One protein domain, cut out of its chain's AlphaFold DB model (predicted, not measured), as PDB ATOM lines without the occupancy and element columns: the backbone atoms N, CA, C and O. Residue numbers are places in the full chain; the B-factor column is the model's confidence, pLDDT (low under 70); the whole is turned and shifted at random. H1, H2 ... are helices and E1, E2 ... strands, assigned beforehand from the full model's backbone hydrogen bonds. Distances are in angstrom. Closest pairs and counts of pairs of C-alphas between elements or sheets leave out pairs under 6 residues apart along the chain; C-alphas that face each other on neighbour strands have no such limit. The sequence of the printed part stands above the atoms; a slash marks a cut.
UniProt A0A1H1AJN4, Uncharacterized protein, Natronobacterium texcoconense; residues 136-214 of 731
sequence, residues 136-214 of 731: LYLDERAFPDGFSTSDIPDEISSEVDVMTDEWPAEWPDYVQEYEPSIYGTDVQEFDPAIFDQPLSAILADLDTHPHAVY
ATOM      1  N   LEU A 136     424.198 420.627 293.806       95.50
ATOM      2  CA  LEU A 136     423.162 421.638 293.612       95.50
ATOM      3  C   LEU A 136     422.484 421.385 292.265       95.50
ATOM      4  O   LEU A 136     423.111 421.544 291.223       95.50
ATOM      5  N   TYR A 137     421.215 421.004 292.295       96.69
ATOM      6  CA  TYR A 137     420.387 420.801 291.114       96.69
ATOM      7  C   TYR A 137     419.593 422.060 290.810       96.69
ATOM      8  O   TYR A 137     418.997 422.631 291.723       96.69
ATOM      9  N   LEU A 138     419.547 422.451 289.540       96.94
ATOM     10  CA  LEU A 138     418.790 423.601 289.057       96.94
ATOM     11  C   LEU A 138     417.976 423.201 287.820       96.94
ATOM     12  O   LEU A 138     418.514 422.605 286.890       96.94
ATOM     13  N   ASP A 139     416.694 423.545 287.814       96.69
ATOM     14  CA  ASP A 139     415.801 423.343 286.668       96.69
ATOM     15  C   ASP A 139     416.046 424.413 285.597       96.69
ATOM     16  O   ASP A 139     415.870 425.609 285.851       96.69
ATOM     17  N   GLU A 140     416.395 424.008 284.378       96.25
ATOM     18  CA  GLU A 140     416.634 424.943 283.273       96.25
ATOM     19  C   GLU A 140     415.373 425.713 282.860       96.25
ATOM     20  O   GLU A 140     415.473 426.824 282.343       96.25
ATOM     21  N   ARG A 141     414.169 425.211 283.170       94.62
ATOM     22  CA  ARG A 141     412.916 425.947 282.908       94.62
ATOM     23  C   ARG A 141     412.811 427.229 283.726       94.62
ATOM     24  O   ARG A 141     412.104 428.149 283.328       94.62
ATOM     25  N   ALA A 142     413.502 427.288 284.863       95.62
ATOM     26  CA  ALA A 142     413.577 428.464 285.718       95.62
ATOM     27  C   ALA A 142     414.713 429.425 285.318       95.62
ATOM     28  O   ALA A 142     414.925 430.437 285.991       95.62
ATOM     29  N   PHE A 143     415.460 429.153 284.242       95.75
ATOM     30  CA  PHE A 143     416.482 430.081 283.764       95.75
ATOM     31  C   PHE A 143     415.820 431.237 283.003       95.75
ATOM     32  O   PHE A 143     415.062 430.999 282.062       95.75
ATOM     33  N   PRO A 144     416.092 432.500 283.379       94.31
ATOM     34  CA  PRO A 144     415.544 433.637 282.655       94.31
ATOM     35  C   PRO A 144     416.157 433.752 281.254       94.31
ATOM     36  O   PRO A 144     417.268 433.285 280.991       94.31
ATOM     37  N   ASP A 145     415.455 434.446 280.356       91.81
ATOM     38  CA  ASP A 145     415.893 434.662 278.973       91.81
ATOM     39  C   ASP A 145     417.353 435.156 278.885       91.81
ATOM     40  O   ASP A 145     417.694 436.262 279.316       91.81
ATOM     41  N   GLY A 146     418.209 434.359 278.241       89.38
ATOM     42  CA  GLY A 146     419.618 434.691 278.014       89.38
ATOM     43  C   GLY A 146     420.567 434.321 279.157       89.38
ATOM     44  O   GLY A 146     421.734 434.698 279.073       89.38
ATOM     45  N   PHE A 147     420.087 433.600 280.174       92.06
ATOM     46  CA  PHE A 147     420.897 432.949 281.204       92.06
ATOM     47  C   PHE A 147     421.010 431.445 280.930       92.06
ATOM     48  O   PHE A 147     420.069 430.810 280.456       92.06
ATOM     49  N   SER A 148     422.172 430.876 281.216       92.62
ATOM     50  CA  SER A 148     422.514 429.482 280.954       92.62
ATOM     51  C   SER A 148     423.465 428.944 282.019       92.62
ATOM     52  O   SER A 148     424.052 429.695 282.794       92.62
ATOM     53  N   THR A 149     423.708 427.637 282.006       89.62
ATOM     54  CA  THR A 149     424.668 426.978 282.906       89.62
ATOM     55  C   THR A 149     426.066 427.591 282.831       89.62
ATOM     56  O   THR A 149     426.756 427.669 283.841       89.62
ATOM     57  N   SER A 150     426.484 428.083 281.659       90.50
ATOM     58  CA  SER A 150     427.791 428.736 281.497       90.50
ATOM     59  C   SER A 150     427.902 430.118 282.146       90.50
ATOM     60  O   SER A 150     429.005 430.654 282.232       90.50
ATOM     61  N   ASP A 151     426.782 430.696 282.579       91.50
ATOM     62  CA  ASP A 151     426.746 431.969 283.298       91.50
ATOM     63  C   ASP A 151     426.887 431.781 284.819       91.50
ATOM     64  O   ASP A 151     427.074 432.761 285.541       91.50
ATOM     65  N   ILE A 152     426.835 430.536 285.315       90.19
ATOM     66  CA  ILE A 152     427.088 430.204 286.721       90.19
ATOM     67  C   ILE A 152     428.603 430.296 286.985       90.19
ATOM     68  O   ILE A 152     429.374 429.622 286.301       90.19
ATOM     69  N   PRO A 153     429.057 431.100 287.969       89.94
ATOM     70  CA  PRO A 153     430.481 431.256 288.259       89.94
ATOM     71  C   PRO A 153     431.212 429.942 288.571       89.94
ATOM     72  O   PRO A 153     430.765 429.147 289.402       89.94
ATOM     73  N   ASP A 154     432.395 429.764 287.970       87.75
ATOM     74  CA  ASP A 154     433.266 428.593 288.165       87.75
ATOM     75  C   ASP A 154     433.634 428.371 289.644       87.75
ATOM     76  O   ASP A 154     433.884 427.240 290.064       87.75
ATOM     77  N   GLU A 155     433.664 429.435 290.457       86.56
ATOM     78  CA  GLU A 155     433.914 429.344 291.896       86.56
ATOM     79  C   GLU A 155     432.883 428.457 292.609       86.56
ATOM     80  O   GLU A 155     433.263 427.678 293.483       86.56
ATOM     81  N   ILE A 156     431.610 428.510 292.207       86.31
ATOM     82  CA  ILE A 156     430.542 427.665 292.765       86.31
ATOM     83  C   ILE A 156     430.800 426.210 292.383       86.31
ATOM     84  O   ILE A 156     430.863 425.346 293.257       86.31
ATOM     85  N   SER A 157     431.026 425.967 291.092       83.50
ATOM     86  CA  SER A 157     431.285 424.640 290.521       83.50
ATOM     87  C   SER A 157     432.555 423.982 291.077       83.50
ATOM     88  O   SER A 157     432.735 422.773 290.973       83.50
ATOM     89  N   SER A 158     433.456 424.769 291.675       84.38
ATOM     90  CA  SER A 158     434.652 424.269 292.363       84.38
ATOM     91  C   SER A 158     434.402 423.811 293.806       84.38
ATOM     92  O   SER A 158     435.225 423.088 294.368       84.38
ATOM     93  N   GLU A 159     433.289 424.229 294.418       86.81
ATOM     94  CA  GLU A 159     432.902 423.876 295.790       86.81
ATOM     95  C   GLU A 159     431.795 422.809 295.817       86.81
ATOM     96  O   GLU A 159     431.829 421.904 296.656       86.81
ATOM     97  N   VAL A 160     430.844 422.887 294.884       90.56
ATOM     98  CA  VAL A 160     429.703 421.975 294.741       90.56
ATOM     99  C   VAL A 160     429.552 421.554 293.282       90.56
ATOM    100  O   VAL A 160     429.795 422.339 292.373       90.56
ATOM    101  N   ASP A 161     429.119 420.320 293.056       91.44
ATOM    102  CA  ASP A 161     428.811 419.830 291.715       91.44
ATOM    103  C   ASP A 161     427.419 420.345 291.300       91.44
ATOM    104  O   ASP A 161     426.396 419.970 291.885       91.44
ATOM    105  N   VAL A 162     427.397 421.297 290.361       93.44
ATOM    106  CA  VAL A 162     426.176 421.954 289.875       93.44
ATOM    107  C   VAL A 162     425.615 421.168 288.694       93.44
ATOM    108  O   VAL A 162     426.266 421.032 287.660       93.44
ATOM    109  N   MET A 163     424.390 420.679 288.847       94.44
ATOM    110  CA  MET A 163     423.668 419.891 287.856       94.44
ATOM    111  C   MET A 163     422.516 420.725 287.305       94.44
ATOM    112  O   MET A 163     421.651 421.163 288.064       94.44
ATOM    113  N   THR A 164     422.499 420.943 285.994       95.44
ATOM    114  CA  THR A 164     421.405 421.642 285.312       95.44
ATOM    115  C   THR A 164     420.793 420.727 284.274       95.44
ATOM    116  O   THR A 164     421.518 419.993 283.598       95.44
ATOM    117  N   ASP A 165     419.468 420.742 284.197       95.69
ATOM    118  CA  ASP A 165     418.716 420.055 283.152       95.69
ATOM    119  C   ASP A 165     417.257 420.542 283.127       95.69
ATOM    120  O   ASP A 165     416.790 421.171 284.083       95.69
ATOM    121  N   GLU A 166     416.519 420.224 282.068       94.75
ATOM    122  CA  GLU A 166     415.078 420.480 281.986       94.75
ATOM    123  C   GLU A 166     414.307 419.407 282.777       94.75
ATOM    124  O   GLU A 166     414.232 418.245 282.379       94.75
ATOM    125  N   TRP A 167     413.725 419.782 283.922       95.06
ATOM    126  CA  TRP A 167     412.992 418.838 284.779       95.06
ATOM    127  C   TRP A 167     411.613 418.466 284.200       95.06
ATOM    128  O   TRP A 167     411.029 419.240 283.431       95.06
ATOM    129  N   PRO A 168     411.013 417.323 284.605       92.88
ATOM    130  CA  PRO A 168     409.670 416.947 284.172       92.88
ATOM    131  C   PRO A 168     408.611 417.978 284.592       92.88
ATOM    132  O   PRO A 168     408.746 418.699 285.586       92.88
ATOM    133  N   ALA A 169     407.531 418.075 283.808       90.12
ATOM    134  CA  ALA A 169     406.386 418.951 284.095       90.12
ATOM    135  C   ALA A 169     405.750 418.647 285.459       90.12
ATOM    136  O   ALA A 169     405.380 419.567 286.183       90.12
ATOM    137  N   GLU A 170     405.671 417.367 285.811       91.31
ATOM    138  CA  GLU A 170     405.149 416.881 287.080       91.31
ATOM    139  C   GLU A 170     406.105 415.812 287.621       91.31
ATOM    140  O   GLU A 170     406.546 414.934 286.877       91.31
ATOM    141  N   TRP A 171     406.449 415.904 288.906       94.69
ATOM    142  CA  TRP A 171     407.228 414.878 289.598       94.69
ATOM    143  C   TRP A 171     406.310 413.755 290.101       94.69
ATOM    144  O   TRP A 171     405.182 414.050 290.501       94.69
ATOM    145  N   PRO A 172     406.776 412.494 290.158       94.25
ATOM    146  CA  PRO A 172     406.012 411.411 290.771       94.25
ATOM    147  C   PRO A 172     405.707 411.670 292.253       94.25
ATOM    148  O   PRO A 172     406.494 412.302 292.960       94.25
ATOM    149  N   ASP A 173     404.598 411.119 292.748       93.50
ATOM    150  CA  ASP A 173     404.073 411.378 294.100       93.50
ATOM    151  C   ASP A 173     405.090 411.143 295.228       93.50
ATOM    152  O   ASP A 173     405.114 411.900 296.198       93.50
ATOM    153  N   TYR A 174     405.978 410.151 295.089       93.44
ATOM    154  CA  TYR A 174     406.985 409.849 296.113       93.44
ATOM    155  C   TYR A 174     407.953 411.019 296.356       93.44
ATOM    156  O   TYR A 174     408.459 411.183 297.465       93.44
ATOM    157  N   VAL A 175     408.188 411.873 295.350       94.62
ATOM    158  CA  VAL A 175     409.077 413.037 295.471       94.62
ATOM    159  C   VAL A 175     408.554 414.009 296.525       94.62
ATOM    160  O   VAL A 175     409.352 414.614 297.236       94.62
ATOM    161  N   GLN A 176     407.231 414.100 296.710       94.00
ATOM    162  CA  GLN A 176     406.621 414.947 297.735       94.00
ATOM    163  C   GLN A 176     407.096 414.597 299.156       94.00
ATOM    164  O   GLN A 176     407.163 415.478 300.016       94.00
ATOM    165  N   GLU A 177     407.418 413.328 299.418       92.12
ATOM    166  CA  GLU A 177     407.874 412.874 300.736       92.12
ATOM    167  C   GLU A 177     409.308 413.319 301.045       92.12
ATOM    168  O   GLU A 177     409.641 413.562 302.207       92.12
ATOM    169  N   TYR A 178     410.138 413.449 300.008       93.25
ATOM    170  CA  TYR A 178     411.546 413.820 300.129       93.25
ATOM    171  C   TYR A 178     411.781 415.319 299.948       93.25
ATOM    172  O   TYR A 178     412.550 415.903 300.706       93.25
ATOM    173  N   GLU A 179     411.132 415.931 298.956       94.25
ATOM    174  CA  GLU A 179     411.313 417.331 298.580       94.25
ATOM    175  C   GLU A 179     409.967 417.981 298.210       94.25
ATOM    176  O   GLU A 179     409.633 418.157 297.036       94.25
ATOM    177  N   PRO A 180     409.149 418.361 299.206       92.62
ATOM    178  CA  PRO A 180     407.842 418.963 298.955       92.62
ATOM    179  C   PRO A 180     407.927 420.340 298.283       92.62
ATOM    180  O   PRO A 180     406.899 420.843 297.834       92.62
ATOM    181  N   SER A 181     409.107 420.975 298.240       91.56
ATOM    182  CA  SER A 181     409.283 422.303 297.643       91.56
ATOM    183  C   SER A 181     409.143 422.307 296.119       91.56
ATOM    184  O   SER A 181     408.694 423.315 295.581       91.56
ATOM    185  N   ILE A 182     409.456 421.193 295.444       92.62
ATOM    186  CA  ILE A 182     409.443 421.078 293.972       92.62
ATOM    187  C   ILE A 182     408.177 420.397 293.423       92.62
ATOM    188  O   ILE A 182     408.024 420.237 292.213       92.62
ATOM    189  N   TYR A 183     407.273 419.940 294.295       90.62
ATOM    190  CA  TYR A 183     406.107 419.148 293.900       90.62
ATOM    191  C   TYR A 183     404.867 420.026 293.664       90.62
ATOM    192  O   TYR A 183     404.384 420.704 294.573       90.62
ATOM    193  N   GLY A 184     404.296 419.957 292.454       84.94
ATOM    194  CA  GLY A 184     403.045 420.641 292.100       84.94
ATOM    195  C   GLY A 184     403.160 422.169 292.025       84.94
ATOM    196  O   GLY A 184     402.219 422.877 292.393       84.94
ATOM    197  N   THR A 185     404.314 422.677 291.594       83.81
ATOM    198  CA  THR A 185     404.639 424.109 291.553       83.81
ATOM    199  C   THR A 185     404.737 424.643 290.125       83.81
ATOM    200  O   THR A 185     405.225 423.962 289.228       83.81
ATOM    201  N   ASP A 186     404.293 425.886 289.918       88.19
ATOM    202  CA  ASP A 186     404.493 426.602 288.653       88.19
ATOM    203  C   ASP A 186     405.954 427.050 288.503       88.19
ATOM    204  O   ASP A 186     406.613 427.358 289.499       88.19
ATOM    205  N   VAL A 187     406.416 427.173 287.252       91.25
ATOM    206  CA  VAL A 187     407.777 427.628 286.938       91.25
ATOM    207  C   VAL A 187     408.049 429.021 287.512       91.25
ATOM    208  O   VAL A 187     407.410 430.003 287.123       91.25
ATOM    209  N   GLN A 188     409.023 429.106 288.419       92.25
ATOM    210  CA  GLN A 188     409.516 430.354 289.003       92.25
ATOM    211  C   GLN A 188     410.957 430.617 288.554       92.25
ATOM    212  O   GLN A 188     411.846 429.844 288.887       92.25
ATOM    213  N   GLU A 189     411.184 431.726 287.844       95.12
ATOM    214  CA  GLU A 189     412.522 432.116 287.379       95.12
ATOM    215  C   GLU A 189     413.482 432.430 288.538       95.12
ATOM    216  O   GLU A 189     413.101 433.071 289.527       95.12
ATOM    217  N   PHE A 190     414.750 432.051 288.378       94.56
ATOM    218  CA  PHE A 190     415.827 432.500 289.257       94.56
ATOM    219  C   PHE A 190     416.146 433.982 289.035       94.56
ATOM    220  O   PHE A 190     416.106 434.480 287.911       94.56
ATOM    221  N   ASP A 191     416.557 434.678 290.097       92.44
ATOM    222  CA  ASP A 191     417.251 435.963 289.967       92.44
ATOM    223  C   ASP A 191     418.740 435.691 289.678       92.44
ATOM    224  O   ASP A 191     419.430 435.170 290.563       92.44
ATOM    225  N   PRO A 192     419.276 436.046 288.490       91.12
ATOM    226  CA  PRO A 192     420.676 435.789 288.146       91.12
ATOM    227  C   PRO A 192     421.672 436.374 289.151       91.12
ATOM    228  O   PRO A 192     422.751 435.818 289.338       91.12
ATOM    229  N   ALA A 193     421.307 437.466 289.836       90.19
ATOM    230  CA  ALA A 193     422.167 438.103 290.830       90.19
ATOM    231  C   ALA A 193     422.430 437.217 292.060       90.19
ATOM    232  O   ALA A 193     423.367 437.488 292.814       90.19
ATOM    233  N   ILE A 194     421.630 436.163 292.280       91.94
ATOM    234  CA  ILE A 194     421.863 435.214 293.372       91.94
ATOM    235  C   ILE A 194     423.204 434.502 293.172       91.94
ATOM    236  O   ILE A 194     423.947 434.360 294.139       91.94
ATOM    237  N   PHE A 195     423.552 434.135 291.935       92.06
ATOM    238  CA  PHE A 195     424.768 433.377 291.622       92.06
ATOM    239  C   PHE A 195     426.063 434.199 291.751       92.06
ATOM    240  O   PHE A 195     427.141 433.620 291.802       92.06
ATOM    241  N   ASP A 196     425.983 435.526 291.903       89.56
ATOM    242  CA  ASP A 196     427.143 436.382 292.212       89.56
ATOM    243  C   ASP A 196     427.551 436.331 293.704       89.56
ATOM    244  O   ASP A 196     428.515 436.981 294.132       89.56
ATOM    245  N   GLN A 197     426.792 435.610 294.536       91.88
ATOM    246  CA  GLN A 197     427.018 435.506 295.974       91.88
ATOM    247  C   GLN A 197     427.929 434.316 296.339       91.88
ATOM    248  O   GLN A 197     428.080 433.374 295.569       91.88
ATOM    249  N   PRO A 198     428.529 434.295 297.546       91.19
ATOM    250  CA  PRO A 198     429.200 433.097 298.047       91.19
ATOM    251  C   PRO A 198     428.227 431.914 298.167       91.19
ATOM    252  O   PRO A 198     427.078 432.123 298.565       91.19
ATOM    253  N   LEU A 199     428.705 430.678 297.962       91.38
ATOM    254  CA  LEU A 199     427.884 429.455 297.976       91.38
ATOM    255  C   LEU A 199     426.928 429.384 299.178       91.38
ATOM    256  O   LEU A 199     425.739 429.156 299.011       91.38
ATOM    257  N   SER A 200     427.395 429.680 300.394       92.44
ATOM    258  CA  SER A 200     426.539 429.649 301.594       92.44
ATOM    259  C   SER A 200     425.306 430.569 301.539       92.44
ATOM    260  O   SER A 200     424.305 430.270 302.183       92.44
ATOM    261  N   ALA A 201     425.383 431.693 300.818       93.06
ATOM    262  CA  ALA A 201     424.260 432.610 300.640       93.06
ATOM    263  C   ALA A 201     423.334 432.127 299.517       93.06
ATOM    264  O   ALA A 201     422.124 432.131 299.708       93.06
ATOM    265  N   ILE A 202     423.905 431.611 298.419       92.69
ATOM    266  CA  ILE A 202     423.151 430.955 297.339       92.69
ATOM    267  C   ILE A 202     422.280 429.837 297.908       92.69
ATOM    268  O   ILE A 202     421.076 429.818 297.687       92.69
ATOM    269  N   LEU A 203     422.874 428.935 298.693       94.00
ATOM    270  CA  LEU A 203     422.153 427.808 299.279       94.00
ATOM    271  C   LEU A 203     421.035 428.263 300.223       94.00
ATOM    272  O   LEU A 203     419.975 427.653 300.242       94.00
ATOM    273  N   ALA A 204     421.240 429.348 300.974       92.88
ATOM    274  CA  ALA A 204     420.208 429.900 301.848       92.88
ATOM    275  C   ALA A 204     419.048 430.546 301.068       92.88
ATOM    276  O   ALA A 204     417.903 430.448 301.503       92.88
ATOM    277  N   ASP A 205     419.338 431.196 299.938       92.06
ATOM    278  CA  ASP A 205     418.322 431.792 299.066       92.06
ATOM    279  C   ASP A 205     417.543 430.722 298.276       92.06
ATOM    280  O   ASP A 205     416.360 430.909 297.985       92.06
ATOM    281  N   LEU A 206     418.188 429.591 297.960       93.00
ATOM    282  CA  LEU A 206     417.611 428.488 297.184       93.00
ATOM    283  C   LEU A 206     416.946 427.385 298.024       93.00
ATOM    284  O   LEU A 206     416.234 426.570 297.446       93.00
ATOM    285  N   ASP A 207     417.114 427.372 299.350       89.00
ATOM    286  CA  ASP A 207     416.657 426.305 300.270       89.00
ATOM    287  C   ASP A 207     415.178 425.907 300.104       89.00
ATOM    288  O   ASP A 207     414.804 424.762 300.322       89.00
ATOM    289  N   THR A 208     414.317 426.850 299.704       85.69
ATOM    290  CA  THR A 208     412.883 426.594 299.471       85.69
ATOM    291  C   THR A 208     412.430 426.958 298.060       85.69
ATOM    292  O   THR A 208     411.243 427.221 297.848       85.69
ATOM    293  N   HIS A 209     413.357 427.094 297.114       93.38
ATOM    294  CA  HIS A 209     413.019 427.469 295.747       93.38
ATOM    295  C   HIS A 209     412.452 426.252 294.992       93.38
ATOM    296  O   HIS A 209     413.113 425.220 294.960       93.38
ATOM    297  N   PRO A 210     411.298 426.357 294.306       93.31
ATOM    298  CA  PRO A 210     410.623 425.203 293.687       93.31
ATOM    299  C   PRO A 210     411.354 424.574 292.487       93.31
ATOM    300  O   PRO A 210     410.891 423.599 291.906       93.31
ATOM    301  N   HIS A 211     412.506 425.132 292.123       95.38
ATOM    302  CA  HIS A 211     413.332 424.724 290.985       95.38
ATOM    303  C   HIS A 211     414.798 424.503 291.363       95.38
ATOM    304  O   HIS A 211     415.648 424.411 290.483       95.38
ATOM    305  N   ALA A 212     415.114 424.447 292.660       96.56
ATOM    306  CA  ALA A 212     416.454 424.136 293.130       96.56
ATOM    307  C   ALA A 212     416.414 423.080 294.233       96.56
ATOM    308  O   ALA A 212     415.552 423.116 295.102       96.56
ATOM    309  N   VAL A 213     417.379 422.163 294.209       96.69
ATOM    310  CA  VAL A 213     417.578 421.182 295.282       96.69
ATOM    311  C   VAL A 213     419.055 421.150 295.624       96.69
ATOM    312  O   VAL A 213     419.890 420.921 294.753       96.69
ATOM    313  N   TYR A 214     419.395 421.358 296.891       95.81
ATOM    314  CA  TYR A 214     420.759 421.191 297.380       95.81
ATOM    315  C   TYR A 214     420.856 419.982 298.301       95.81
ATOM    316  O   TYR A 214     420.013 419.785 299.173       95.81
TER     317      TYR A 214
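AT A GLANCE: This is residues 136 to 214 of the 731 residues of an uncharacterized protein of Natronobacterium texcoconense (UniProt A0A1H1AJN4). A small sheet of three short strands, E2, E1 and E3, has the short helices H4 and H3 to one side, while H1 and a loop bearing H2 lie toward opposite ends of the longest axis. Long loops make up much of the rest, with residues 140 to 153 and 179 to 191 in no named element. The 79 printed residues run E1, H1, E2, H2, H3, H4, E3, with under half of them in these four helices and three strands; the class is mixed, helices and strands, and the sheet, in the order E2, E1, E3, is mixed too. The whole is compact, with a radius of gyration of the C-alphas of 12.4 A and spans of 35 by 25 by 17 A.

HOW THE PARTS SIT: E1, residues 136 to 139, is parallel to its neighbour E2, residues 161 to 165, at 13 degrees, with N 163 and O 136 2.8 A apart. With H1, residues 154 to 157, they form a strand-helix-strand unit, two parallel strands with a helix between, whose crossover is right-handed. E1 is antiparallel to E3, residues 212 to 214, at 167 degrees, with N 137 and O 213 2.8 A apart. H1 only just on the sheet, with 5 pairs of C-alphas within 10 A, only grazes it. H2, residues 175 to 178, is not on the sheet. H3, residues 192 to 196, and H4, residues 199 to 206, only just touch, with 3 pairs of C-alphas within 8 A, closest at Ile 194 and Ile 202, 6.0 A. H4 only grazes the sheet, with residues 203 to 206. In H4 every O i to N i+4 pair is within hydrogen-bond range; H3 has 0 of 1, but 2 of 2 O i to N i+3 pairs, and H1 and H2 are too short for an i+4 pair.

IN THESE COORDINATES: E1 begins at C-alpha 136 (423.162, 421.638, 293.612). E2 is 13.2 A long and H4 10.3 A. E3 ends at C-alpha 214 (420.759, 421.191, 297.380).

THE WHOLE: The C-alphas farthest apart, of Glu 155 and Asp 173, are 34.9 A apart. The printed part has no cut; the links E1 to H1 and H2 to H3 are long. No printed residue is under 70 in pLDDT.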